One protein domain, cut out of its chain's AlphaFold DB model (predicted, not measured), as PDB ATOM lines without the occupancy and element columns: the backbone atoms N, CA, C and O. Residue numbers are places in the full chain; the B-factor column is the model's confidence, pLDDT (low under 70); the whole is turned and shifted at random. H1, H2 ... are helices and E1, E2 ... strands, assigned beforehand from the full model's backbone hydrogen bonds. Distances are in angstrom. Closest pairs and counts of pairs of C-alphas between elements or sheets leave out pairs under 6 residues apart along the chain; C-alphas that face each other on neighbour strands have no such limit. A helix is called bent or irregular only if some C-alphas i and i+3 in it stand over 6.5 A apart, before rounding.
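Overview. This is residues 3 to 78 of the 152 residues of the protein "DUF1820 family protein" of Spirochaetales bacterium (UniProt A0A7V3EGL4). One strongly twisted sheet of five strands folds back on itself, E4 and E3 facing E1 and E5, with the bent strand E2 as the hinge. A short helix, H1, packs over E2, and residues 39 to 47 stick out as a loop. The printed part has 76 residues, with five named strands and one named helix in the order E1 E2 E3 H1 E4 E5; the sheet runs E4 E3 E2 E1 E5, antiparallel throughout, and the class is mostly strand. It is compact, with a radius of gyration of the C-alphas of 12.4 A and spans of 41 by 31 by 21 A.

Arrangement. E2, residues 13 to 23, bends by 105 degrees at residue 20. E1, residues 3 to 10, forms a hairpin with it, with N 6 and O 17 2.8 A apart, within hydrogen-bond range. E3, residues 29 to 36, forms the next hairpin with E2, N 23 and O 31 being 2.8 A apart; E1, E2 and E3 are a meander, each strand the antiparallel neighbour of the one before. The edge strands are E5, residues 69 to 76, beside E1 with N 5 and O 73 2.9 A apart, and E4, residues 61 to 65, beside E3 with N 30 and O 64 2.8 A apart. In this folded sheet, bent back into two leaves, 12 pairs of C-alphas of E4 E3 and E1 E5 lie within 11 A. H1, residues 47 to 56, is on the sheet over E2 at a height of 8.1 A, slantwise at 46 degrees on the local plane; the closest C-alphas, of Leu 15 and Ser 48, are 6.3 A apart. Every O i to N i+4 pair in H1 is within hydrogen-bond range.

Along the chain. E1 begins at C-alpha 3, (38.270, -23.880, 51.079), and E5 ends at C-alpha 76, (42.306, -27.716, 53.823). E2 measures 23.4 A, E1 21.0 A, E5 20.6 A and E3 19.2 A.

Size, cuts and confidence. The C-alphas of Pro 27 and Leu 43, the two farthest apart, are 40.8 A apart. The printed part has no cut and no long link; pLDDT is under 70 at residues 40 to 42.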
ATOM      1  N   ILE A   3      38.741 -25.255  50.921       94.31
ATOM      2  CA  ILE A   3      38.270 -23.880  51.079       94.31
ATOM      3  C   ILE A   3      39.228 -22.978  50.325       94.31
ATOM      4  O   ILE A   3      40.430 -23.009  50.562       94.31
ATOM      5  N   TYR A   4      38.696 -22.137  49.455       95.56
ATOM      6  CA  TYR A   4      39.495 -21.156  48.747       95.56
ATOM      7  C   TYR A   4      39.523 -19.852  49.522       95.56
ATOM      8  O   TYR A   4      38.471 -19.355  49.931       95.56
ATOM      9  N   ARG A   5      40.714 -19.284  49.696       95.12
ATOM     10  CA  ARG A   5      40.903 -17.913  50.166       95.12
ATOM     11  C   ARG A   5      41.294 -17.043  48.980       95.12
ATOM     12  O   ARG A   5      42.238 -17.359  48.266       95.12
ATOM     13  N   VAL A   6      40.565 -15.952  48.785       96.19
ATOM     14  CA  VAL A   6      40.793 -14.989  47.710       96.19
ATOM     15  C   VAL A   6      41.083 -13.628  48.325       96.19
ATOM     16  O   VAL A   6      40.253 -13.089  49.058       96.19
ATOM     17  N   ILE A   7      42.258 -13.082  48.022       96.12
ATOM     18  CA  ILE A   7      42.703 -11.756  48.457       96.12
ATOM     19  C   ILE A   7      42.635 -10.820  47.254       96.12
ATOM     20  O   ILE A   7      43.200 -11.124  46.201       96.12
ATOM     21  N   PHE A   8      41.928  -9.699  47.387       96.12
ATOM     22  CA  PHE A   8      41.694  -8.769  46.281       96.12
ATOM     23  C   PHE A   8      41.505  -7.327  46.755       96.12
ATOM     24  O   PHE A   8      41.144  -7.071  47.904       96.12
ATOM     25  N   THR A   9      41.707  -6.368  45.850       95.38
ATOM     26  CA  THR A   9      41.404  -4.954  46.106       95.38
ATOM     27  C   THR A   9      39.956  -4.619  45.756       95.38
ATOM     28  O   THR A   9      39.505  -4.820  44.629       95.38
ATOM     29  N   TRP A  10      39.245  -3.983  46.686       93.25
ATOM     30  CA  TRP A  10      37.921  -3.403  46.487       93.25
ATOM     31  C   TRP A  10      37.866  -1.987  47.054       93.25
ATOM     32  O   TRP A  10      38.164  -1.764  48.224       93.25
ATOM     33  N   LYS A  11      37.480  -1.006  46.227       92.38
ATOM     34  CA  LYS A  11      37.382   0.417  46.624       92.38
ATOM     35  C   LYS A  11      38.644   0.947  47.335       92.38
ATOM     36  O   LYS A  11      38.550   1.719  48.285       92.38
ATOM     37  N   GLY A  12      39.820   0.520  46.870       92.12
ATOM     38  CA  GLY A  12      41.116   0.935  47.419       92.12
ATOM     39  C   GLY A  12      41.515   0.248  48.727       92.12
ATOM     40  O   GLY A  12      42.483   0.672  49.352       92.12
ATOM     41  N   LYS A  13      40.791  -0.792  49.149       91.62
ATOM     42  CA  LYS A  13      41.107  -1.596  50.331       91.62
ATOM     43  C   LYS A  13      41.314  -3.046  49.948       91.62
ATOM     44  O   LYS A  13      40.631  -3.557  49.066       91.62
ATOM     45  N   GLU A  14      42.233  -3.702  50.634       93.44
ATOM     46  CA  GLU A  14      42.422  -5.139  50.505       93.44
ATOM     47  C   GLU A  14      41.381  -5.878  51.347       93.44
ATOM     48  O   GLU A  14      41.195  -5.585  52.530       93.44
ATOM     49  N   LEU A  15      40.685  -6.821  50.716       93.38
ATOM     50  CA  LEU A  15      39.695  -7.680  51.342       93.38
ATOM     51  C   LEU A  15      40.093  -9.146  51.170       93.38
ATOM     52  O   LEU A  15      40.647  -9.545  50.144       93.38
ATOM     53  N   GLU A  16      39.756  -9.944  52.178       93.31
ATOM     54  CA  GLU A  16      39.893 -11.397  52.170       93.31
ATOM     55  C   GLU A  16      38.504 -12.028  52.120       93.31
ATOM     56  O   GLU A  16      37.616 -11.656  52.890       93.31
ATOM     57  N   LEU A  17      38.324 -13.009  51.241       93.44
ATOM     58  CA  LEU A  17      37.071 -13.731  51.093       93.44
ATOM     59  C   LEU A  17      37.326 -15.237  51.035       93.44
ATOM     60  O   LEU A  17      38.256 -15.694  50.373       93.44
ATOM     61  N   LYS A  18      36.486 -16.009  51.733       94.00
ATOM     62  CA  LYS A  18      36.548 -17.474  51.754       94.00
ATOM     63  C   LYS A  18      35.359 -18.075  51.021       94.00
ATOM     64  O   LYS A  18      34.242 -17.582  51.156       94.00
ATOM     65  N   ALA A  19      35.584 -19.141  50.266       95.00
ATOM     66  CA  ALA A  19      34.553 -19.771  49.448       95.00
ATOM     67  C   ALA A  19      34.782 -21.274  49.292       95.00
ATOM     68  O   ALA A  19      35.910 -21.750  49.410       95.00
ATOM     69  N   ARG A  20      33.718 -22.028  48.999       94.12
ATOM     70  CA  ARG A  20      33.826 -23.477  48.735       94.12
ATOM     71  C   ARG A  20      34.131 -23.805  47.277       94.12
ATOM     72  O   ARG A  20      34.598 -24.902  46.994       94.12
ATOM     73  N   SER A  21      33.868 -22.883  46.352       94.88
ATOM     74  CA  SER A  21      34.063 -23.126  44.925       94.88
ATOM     75  C   SER A  21      34.495 -21.865  44.185       94.88
ATOM     76  O   SER A  21      33.968 -20.772  44.413       94.88
ATOM     77  N   LEU A  22      35.442 -22.046  43.266       95.19
ATOM     78  CA  LEU A  22      35.859 -21.051  42.290       95.19
ATOM     79  C   LEU A  22      35.583 -21.563  40.879       95.19
ATOM     80  O   LEU A  22      35.755 -22.743  40.581       95.19
ATOM     81  N   ASP A  23      35.188 -20.652  40.005       94.69
ATOM     82  CA  ASP A  23      35.006 -20.893  38.584       94.69
ATOM     83  C   ASP A  23      35.857 -19.886  37.801       94.69
ATOM     84  O   ASP A  23      35.640 -18.673  37.840       94.69
ATOM     85  N   LEU A  24      36.882 -20.435  37.147       92.62
ATOM     86  CA  LEU A  24      37.905 -19.715  36.389       92.62
ATOM     87  C   LEU A  24      37.682 -19.827  34.873       92.62
ATOM     88  O   LEU A  24      38.572 -19.508  34.092       92.62
ATOM     89  N   THR A  25      36.512 -20.309  34.438       93.38
ATOM     90  CA  THR A  25      36.210 -20.484  33.007       93.38
ATOM     91  C   THR A  25      36.008 -19.154  32.282       93.38
ATOM     92  O   THR A  25      36.129 -19.083  31.058       93.38
ATOM     93  N   HIS A  26      35.733 -18.079  33.024       90.62
ATOM     94  CA  HIS A  26      35.611 -16.742  32.468       90.62
ATOM     95  C   HIS A  26      36.997 -16.089  32.318       90.62
ATOM     96  O   HIS A  26      37.683 -15.878  33.316       90.62
ATOM     97  N   PRO A  27      37.402 -15.683  31.100       89.56
ATOM     98  CA  PRO A  27      38.788 -15.309  30.782       89.56
ATOM     99  C   PRO A  27      39.332 -14.079  31.528       89.56
ATOM    100  O   PRO A  27      40.535 -13.842  31.516       89.56
ATOM    101  N   TYR A  28      38.468 -13.298  32.181       94.81
ATOM    102  CA  TYR A  28      38.848 -12.073  32.893       94.81
ATOM    103  C   TYR A  28      38.288 -11.982  34.307       94.81
ATOM    104  O   TYR A  28      38.553 -11.004  35.005       94.81
ATOM    105  N   PHE A  29      37.498 -12.965  34.731       95.81
ATOM    106  CA  PHE A  29      36.787 -12.906  35.997       95.81
ATOM    107  C   PHE A  29      36.973 -14.198  36.766       95.81
ATOM    108  O   PHE A  29      36.846 -15.288  36.219       95.81
ATOM    109  N   VAL A  30      37.188 -14.053  38.063       96.44
ATOM    110  CA  VAL A  30      37.094 -15.149  39.014       96.44
ATOM    111  C   VAL A  30      35.671 -15.156  39.540       96.44
ATOM    112  O   VAL A  30      35.235 -14.204  40.192       96.44
ATOM    113  N   SER A  31      34.931 -16.217  39.235       96.12
ATOM    114  CA  SER A  31      33.607 -16.430  39.806       96.12
ATOM    115  C   SER A  31      33.741 -17.163  41.127       96.12
ATOM    116  O   SER A  31      34.159 -18.315  41.169       96.12
ATOM    117  N   ILE A  32      33.371 -16.492  42.209       96.00
ATOM    118  CA  ILE A  32      33.428 -17.026  43.561       96.00
ATOM    119  C   ILE A  32      32.021 -17.442  43.978       96.00
ATOM    120  O   ILE A  32      31.091 -16.628  43.960       96.00
ATOM    121  N   LYS A  33      31.858 -18.719  44.328       95.06
ATOM    122  CA  LYS A  33      30.572 -19.339  44.660       95.06
ATOM    123  C   LYS A  33      30.631 -19.927  46.067       95.06
ATOM    124  O   LYS A  33      31.690 -20.339  46.533       95.06
ATOM    125  N   ASP A  34      29.476 -19.964  46.728       93.19
ATOM    126  CA  ASP A  34      29.323 -20.537  48.069       93.19
ATOM    127  C   ASP A  34      30.257 -19.869  49.092       93.19
ATOM    128  O   ASP A  34      31.160 -20.484  49.668       93.19
ATOM    129  N   LEU A  35      30.042 -18.561  49.258       92.94
ATOM    130  CA  LEU A  35      30.779 -17.695  50.172       92.94
ATOM    131  C   LEU A  35      30.650 -18.173  51.618       92.94
ATOM    132  O   LEU A  35      29.561 -18.500  52.088       92.94
ATOM    133  N   ILE A  36      31.769 -18.149  52.330       90.94
ATOM    134  CA  ILE A  36      31.854 -18.477  53.745       90.94
ATOM    135  C   ILE A  36      32.149 -17.192  54.494       90.94
ATOM    136  O   ILE A  36      33.235 -16.617  54.378       90.94
ATOM    137  N   PHE A  37      31.184 -16.772  55.301       88.38
ATOM    138  CA  PHE A  37      31.373 -15.685  56.240       88.38
ATOM    139  C   PHE A  37      31.644 -16.254  57.634       88.38
ATOM    140  O   PHE A  37      31.096 -17.295  57.996       88.38
ATOM    141  N   PRO A  38      32.504 -15.606  58.426       79.44
ATOM    142  CA  PRO A  38      32.671 -15.965  59.825       79.44
ATOM    143  C   PRO A  38      31.354 -15.756  60.586       79.44
ATOM    144  O   PRO A  38      30.839 -14.644  60.670       79.44
ATOM    145  N   GLU A  39      30.821 -16.829  61.162       73.19
ATOM    146  CA  GLU A  39      29.599 -16.788  61.964       73.19
ATOM    147  C   GLU A  39      29.936 -16.624  63.454       73.19
ATOM    148  O   GLU A  39      30.802 -17.315  63.994       73.19
ATOM    149  N   GLY A  40      29.240 -15.708  64.135       69.62
ATOM    150  CA  GLY A  40      29.251 -15.594  65.597       69.62
ATOM    151  C   GLY A  40      29.496 -14.180  66.138       69.62
ATOM    152  O   GLY A  40      30.071 -13.329  65.457       69.62
ATOM    153  N   PRO A  41      29.071 -13.904  67.385       61.41
ATOM    154  CA  PRO A  41      29.320 -12.625  68.036       61.41
ATOM    155  C   PRO A  41      30.813 -12.486  68.364       61.41
ATOM    156  O   PRO A  41      31.328 -13.121  69.285       61.41
ATOM    157  N   LYS A  42      31.525 -11.646  67.608       67.06
ATOM    158  CA  LYS A  42      32.912 -11.273  67.907       67.06
ATOM    159  C   LYS A  42      32.931 -10.011  68.767       67.06
ATOM    160  O   LYS A  42      32.368  -8.990  68.388       67.06
ATOM    161  N   LEU A  43      33.616 -10.075  69.912       70.06
ATOM    162  CA  LEU A  43      33.846  -8.914  70.786       70.06
ATOM    163  C   LEU A  43      34.721  -7.846  70.103       70.06
ATOM    164  O   LEU A  43      34.608  -6.664  70.406       70.06
ATOM    165  N   ILE A  44      35.589  -8.271  69.179       76.25
ATOM    166  CA  ILE A  44      36.462  -7.405  68.385       76.25
ATOM    167  C   ILE A  44      36.003  -7.491  66.932       76.25
ATOM    168  O   ILE A  44      36.054  -8.561  66.326       76.25
ATOM    169  N   ILE A  45      35.563  -6.360  66.382       74.69
ATOM    170  CA  ILE A  45      35.139  -6.253  64.985       74.69
ATOM    171  C   ILE A  45      36.349  -5.831  64.152       74.69
ATOM    172  O   ILE A  45      36.952  -4.788  64.410       74.69
ATOM    173  N   ASN A  46      36.698  -6.631  63.146       81.31
ATOM    174  CA  ASN A  46      37.663  -6.227  62.130       81.31
ATOM    175  C   ASN A  46      36.944  -5.328  61.099       81.31
ATOM    176  O   ASN A  46      35.962  -5.781  60.507       81.31
ATOM    177  N   PRO A  47      37.398  -4.083  60.853       84.31
ATOM    178  CA  PRO A  47      36.741  -3.179  59.905       84.31
ATOM    179  C   PRO A  47      36.684  -3.745  58.479       84.31
ATOM    180  O   PRO A  47      35.672  -3.576  57.803       84.31
ATOM    181  N   SER A  48      37.711  -4.476  58.036       84.25
ATOM    182  CA  SER A  48      37.719  -5.100  56.706       84.25
ATOM    183  C   SER A  48      36.661  -6.204  56.582       84.25
ATOM    184  O   SER A  48      36.054  -6.367  55.528       84.25
ATOM    185  N   GLU A  49      36.397  -6.937  57.667       84.69
ATOM    186  CA  GLU A  49      35.369  -7.986  57.716       84.69
ATOM    187  C   GLU A  49      33.952  -7.393  57.694       84.69
ATOM    188  O   GLU A  49      33.077  -7.890  56.988       84.69
ATOM    189  N   ASP A  50      33.732  -6.296  58.418       86.50
ATOM    190  CA  ASP A  50      32.461  -5.566  58.391       86.50
ATOM    191  C   ASP A  50      32.181  -4.973  57.000       86.50
ATOM    192  O   ASP A  50      31.070  -5.070  56.480       86.50
ATOM    193  N   GLU A  51      33.198  -4.420  56.334       88.75
ATOM    194  CA  GLU A  51      33.074  -3.931  54.957       88.75
ATOM    195  C   GLU A  51      32.785  -5.045  53.949       88.75
ATOM    196  O   GLU A  51      31.978  -4.850  53.029       88.75
ATOM    197  N   LEU A  52      33.396  -6.216  54.141       89.56
ATOM    198  CA  LEU A  52      33.115  -7.417  53.363       89.56
ATOM    199  C   LEU A  52      31.650  -7.838  53.535       89.56
ATOM    200  O   LEU A  52      30.942  -8.013  52.544       89.56
ATOM    201  N   LEU A  53      31.168  -7.939  54.776       89.81
ATOM    202  CA  LEU A  53      29.780  -8.293  55.092       89.81
ATOM    203  C   LEU A  53      28.781  -7.277  54.530       89.81
ATOM    204  O   LEU A  53      27.770  -7.659  53.944       89.81
ATOM    205  N   LYS A  54      29.075  -5.980  54.644       90.31
ATOM    206  CA  LYS A  54      28.238  -4.913  54.078       90.31
ATOM    207  C   LYS A  54      28.179  -4.964  52.555       90.31
ATOM    208  O   LYS A  54      27.119  -4.718  51.983       90.31
ATOM    209  N   SER A  55      29.301  -5.266  51.905       90.94
ATOM    210  CA  SER A  55      29.395  -5.274  50.440       90.94
ATOM    211  C   SER A  55      28.849  -6.564  49.824       90.94
ATOM    212  O   SER A  55      28.234  -6.519  48.763       90.94
ATOM    213  N   PHE A  56      29.064  -7.706  50.481       92.69
ATOM    214  CA  PHE A  56      28.900  -9.030  49.879       92.69
ATOM    215  C   PHE A  56      28.086 -10.020  50.717       92.69
ATOM    216  O   PHE A  56      27.763 -11.094  50.220       92.69
ATOM    217  N   GLY A  57      27.699  -9.686  51.950       89.69
ATOM    218  CA  GLY A  57      27.027 -10.617  52.870       89.69
ATOM    219  C   GLY A  57      25.657 -11.125  52.403       89.69
ATOM    220  O   GLY A  57      25.161 -12.115  52.927       89.69
ATOM    221  N   LYS A  58      25.036 -10.474  51.411       90.88
ATOM    222  CA  LYS A  58      23.774 -10.918  50.781       90.88
ATOM    223  C   LYS A  58      23.972 -11.569  49.410       90.88
ATOM    224  O   LYS A  58      23.003 -12.015  48.799       90.88
ATOM    225  N   SER A  59      25.198 -11.586  48.899       92.25
ATOM    226  CA  SER A  59      25.502 -12.101  47.569       92.25
ATOM    227  C   SER A  59      25.622 -13.619  47.617       92.25
ATOM    228  O   SER A  59      26.299 -14.169  48.475       92.25
ATOM    229  N   LYS A  60      24.986 -14.314  46.671       88.81
ATOM    230  CA  LYS A  60      25.130 -15.772  46.531       88.81
ATOM    231  C   LYS A  60      26.397 -16.157  45.758       88.81
ATOM    232  O   LYS A  60      27.015 -17.179  46.031       88.81
ATOM    233  N   HIS A  61      26.747 -15.344  44.768       91.25
ATOM    234  CA  HIS A  61      27.934 -15.490  43.936       91.25
ATOM    235  C   HIS A  61      28.492 -14.101  43.629       91.25
ATOM    236  O   HIS A  61      27.751 -13.115  43.647       91.25
ATOM    237  N   ILE A  62      29.788 -14.023  43.349       94.69
ATOM    238  CA  ILE A  62      30.470 -12.778  42.988       94.69
ATOM    239  C   ILE A  62      31.376 -13.068  41.800       94.69
ATOM    240  O   ILE A  62      31.998 -14.123  41.744       94.69
ATOM    241  N   MET A  63      31.473 -12.127  40.867       95.50
ATOM    242  CA  MET A  63      32.481 -12.151  39.812       95.50
ATOM    243  C   MET A  63      33.427 -10.983  40.041       95.50
ATOM    244  O   MET A  63      33.007  -9.829  39.949       95.50
ATOM    245  N   ILE A  64      34.685 -11.274  40.360       95.19
ATOM    246  CA  ILE A  64      35.706 -10.240  40.528       95.19
ATOM    247  C   ILE A  64      36.666 -10.257  39.341       95.19
ATOM    248  O   ILE A  64      37.048 -11.337  38.887       95.19
ATOM    249  N   PRO A  65      37.055  -9.091  38.805       96.00
ATOM    250  CA  PRO A  65      38.030  -9.055  37.731       96.00
ATOM    251  C   PRO A  65      39.383  -9.599  38.194       96.00
ATOM    252  O   PRO A  65      39.860  -9.230  39.272       96.00
ATOM    253  N   PHE A  66      40.036 -10.403  37.358       94.38
ATOM    254  CA  PHE A  66      41.307 -11.053  37.691       94.38
ATOM    255  C   PHE A  66      42.395 -10.032  38.046       94.38
ATOM    256  O   PHE A  66      43.179 -10.271  38.954       94.38
ATOM    257  N   GLN A  67      42.388  -8.849  37.412       94.50
ATOM    258  CA  GLN A  67      43.359  -7.789  37.712       94.50
ATOM    259  C   GLN A  67      43.288  -7.250  39.149       94.50
ATOM    260  O   GLN A  67      44.233  -6.617  39.606       94.50
ATOM    261  N   THR A  68      42.161  -7.443  39.842       96.31
ATOM    262  CA  THR A  68      41.989  -6.986  41.230       96.31
ATOM    263  C   THR A  68      42.406  -8.039  42.248       96.31
ATOM    264  O   THR A  68      42.524  -7.719  43.426       96.31
ATOM    265  N   VAL A  69      42.617  -9.281  41.802       96.62
ATOM    266  CA  VAL A  69      42.983 -10.415  42.647       96.62
ATOM    267  C   VAL A  69      44.489 -10.426  42.842       96.62
ATOM    268  O   VAL A  69      45.248 -10.440  41.877       96.62
ATOM    269  N   HIS A  70      44.918 -10.443  44.098       96.81
ATOM    270  CA  HIS A  70      46.327 -10.540  44.461       96.81
ATOM    271  C   HIS A  70      46.754 -11.992  44.669       96.81
ATOM    272  O   HIS A  70      47.837 -12.381  44.242       96.81
ATOM    273  N   LEU A  71      45.911 -12.791  45.331       96.81
ATOM    274  CA  LEU A  71      46.242 -14.163  45.702       96.81
ATOM    275  C   LEU A  71      44.987 -15.035  45.775       96.81
ATOM    276  O   LEU A  71      43.948 -14.607  46.280       96.81
ATOM    277  N   ILE A  72      45.115 -16.269  45.292       96.44
ATOM    278  CA  ILE A  72      44.148 -17.345  45.500       96.44
ATOM    279  C   ILE A  72      44.898 -18.508  46.135       96.44
ATOM    280  O   ILE A  72      45.878 -18.993  45.572       96.44
ATOM    281  N   GLU A  73      44.420 -18.965  47.283       95.81
ATOM    282  CA  GLU A  73      44.943 -20.136  47.976       95.81
ATOM    283  C   GLU A  73      43.859 -21.194  48.102       95.81
ATOM    284  O   GLU A  73      42.693 -20.879  48.342       95.81
ATOM    285  N   GLU A  74      44.264 -22.452  47.984       94.56
ATOM    286  CA  GLU A  74      43.442 -23.599  48.337       94.56
ATOM    287  C   GLU A  74      43.894 -24.119  49.702       94.56
ATOM    288  O   GLU A  74      45.049 -24.498  49.884       94.56
ATOM    289  N   LEU A  75      42.983 -24.097  50.668       92.75
ATOM    290  CA  LEU A  75      43.217 -24.487  52.052       92.75
ATOM    291  C   LEU A  75      42.459 -25.774  52.363       92.75
ATOM    292  O   LEU A  75      41.338 -25.994  51.890       92.75
ATOM    293  N   MET A  76      43.035 -26.600  53.229       89.69
ATOM    294  CA  MET A  76      42.306 -27.716  53.823       89.69
ATOM    295  C   MET A  76      41.338 -27.179  54.889       89.69
ATOM    296  O   MET A  76      41.690 -26.295  55.665       89.69
ATOM    297  N   GLU A  77      40.115 -27.711  54.958       79.12
ATOM    298  CA  GLU A  77      39.072 -27.232  55.891       79.12
ATOM    299  C   GLU A  77      39.529 -27.202  57.363       79.12
ATOM    300  O   GLU A  77      39.147 -26.297  58.105       79.12
ATOM    301  N   GLU A  78      40.406 -28.123  57.770       73.44
ATOM    302  CA  GLU A  78      40.984 -28.178  59.120       73.44
ATOM    303  C   GLU A  78      41.812 -26.930  59.480       73.44
ATOM    304  O   GLU A  78      41.745 -26.455  60.614       73.44
TER     305      GLU A  78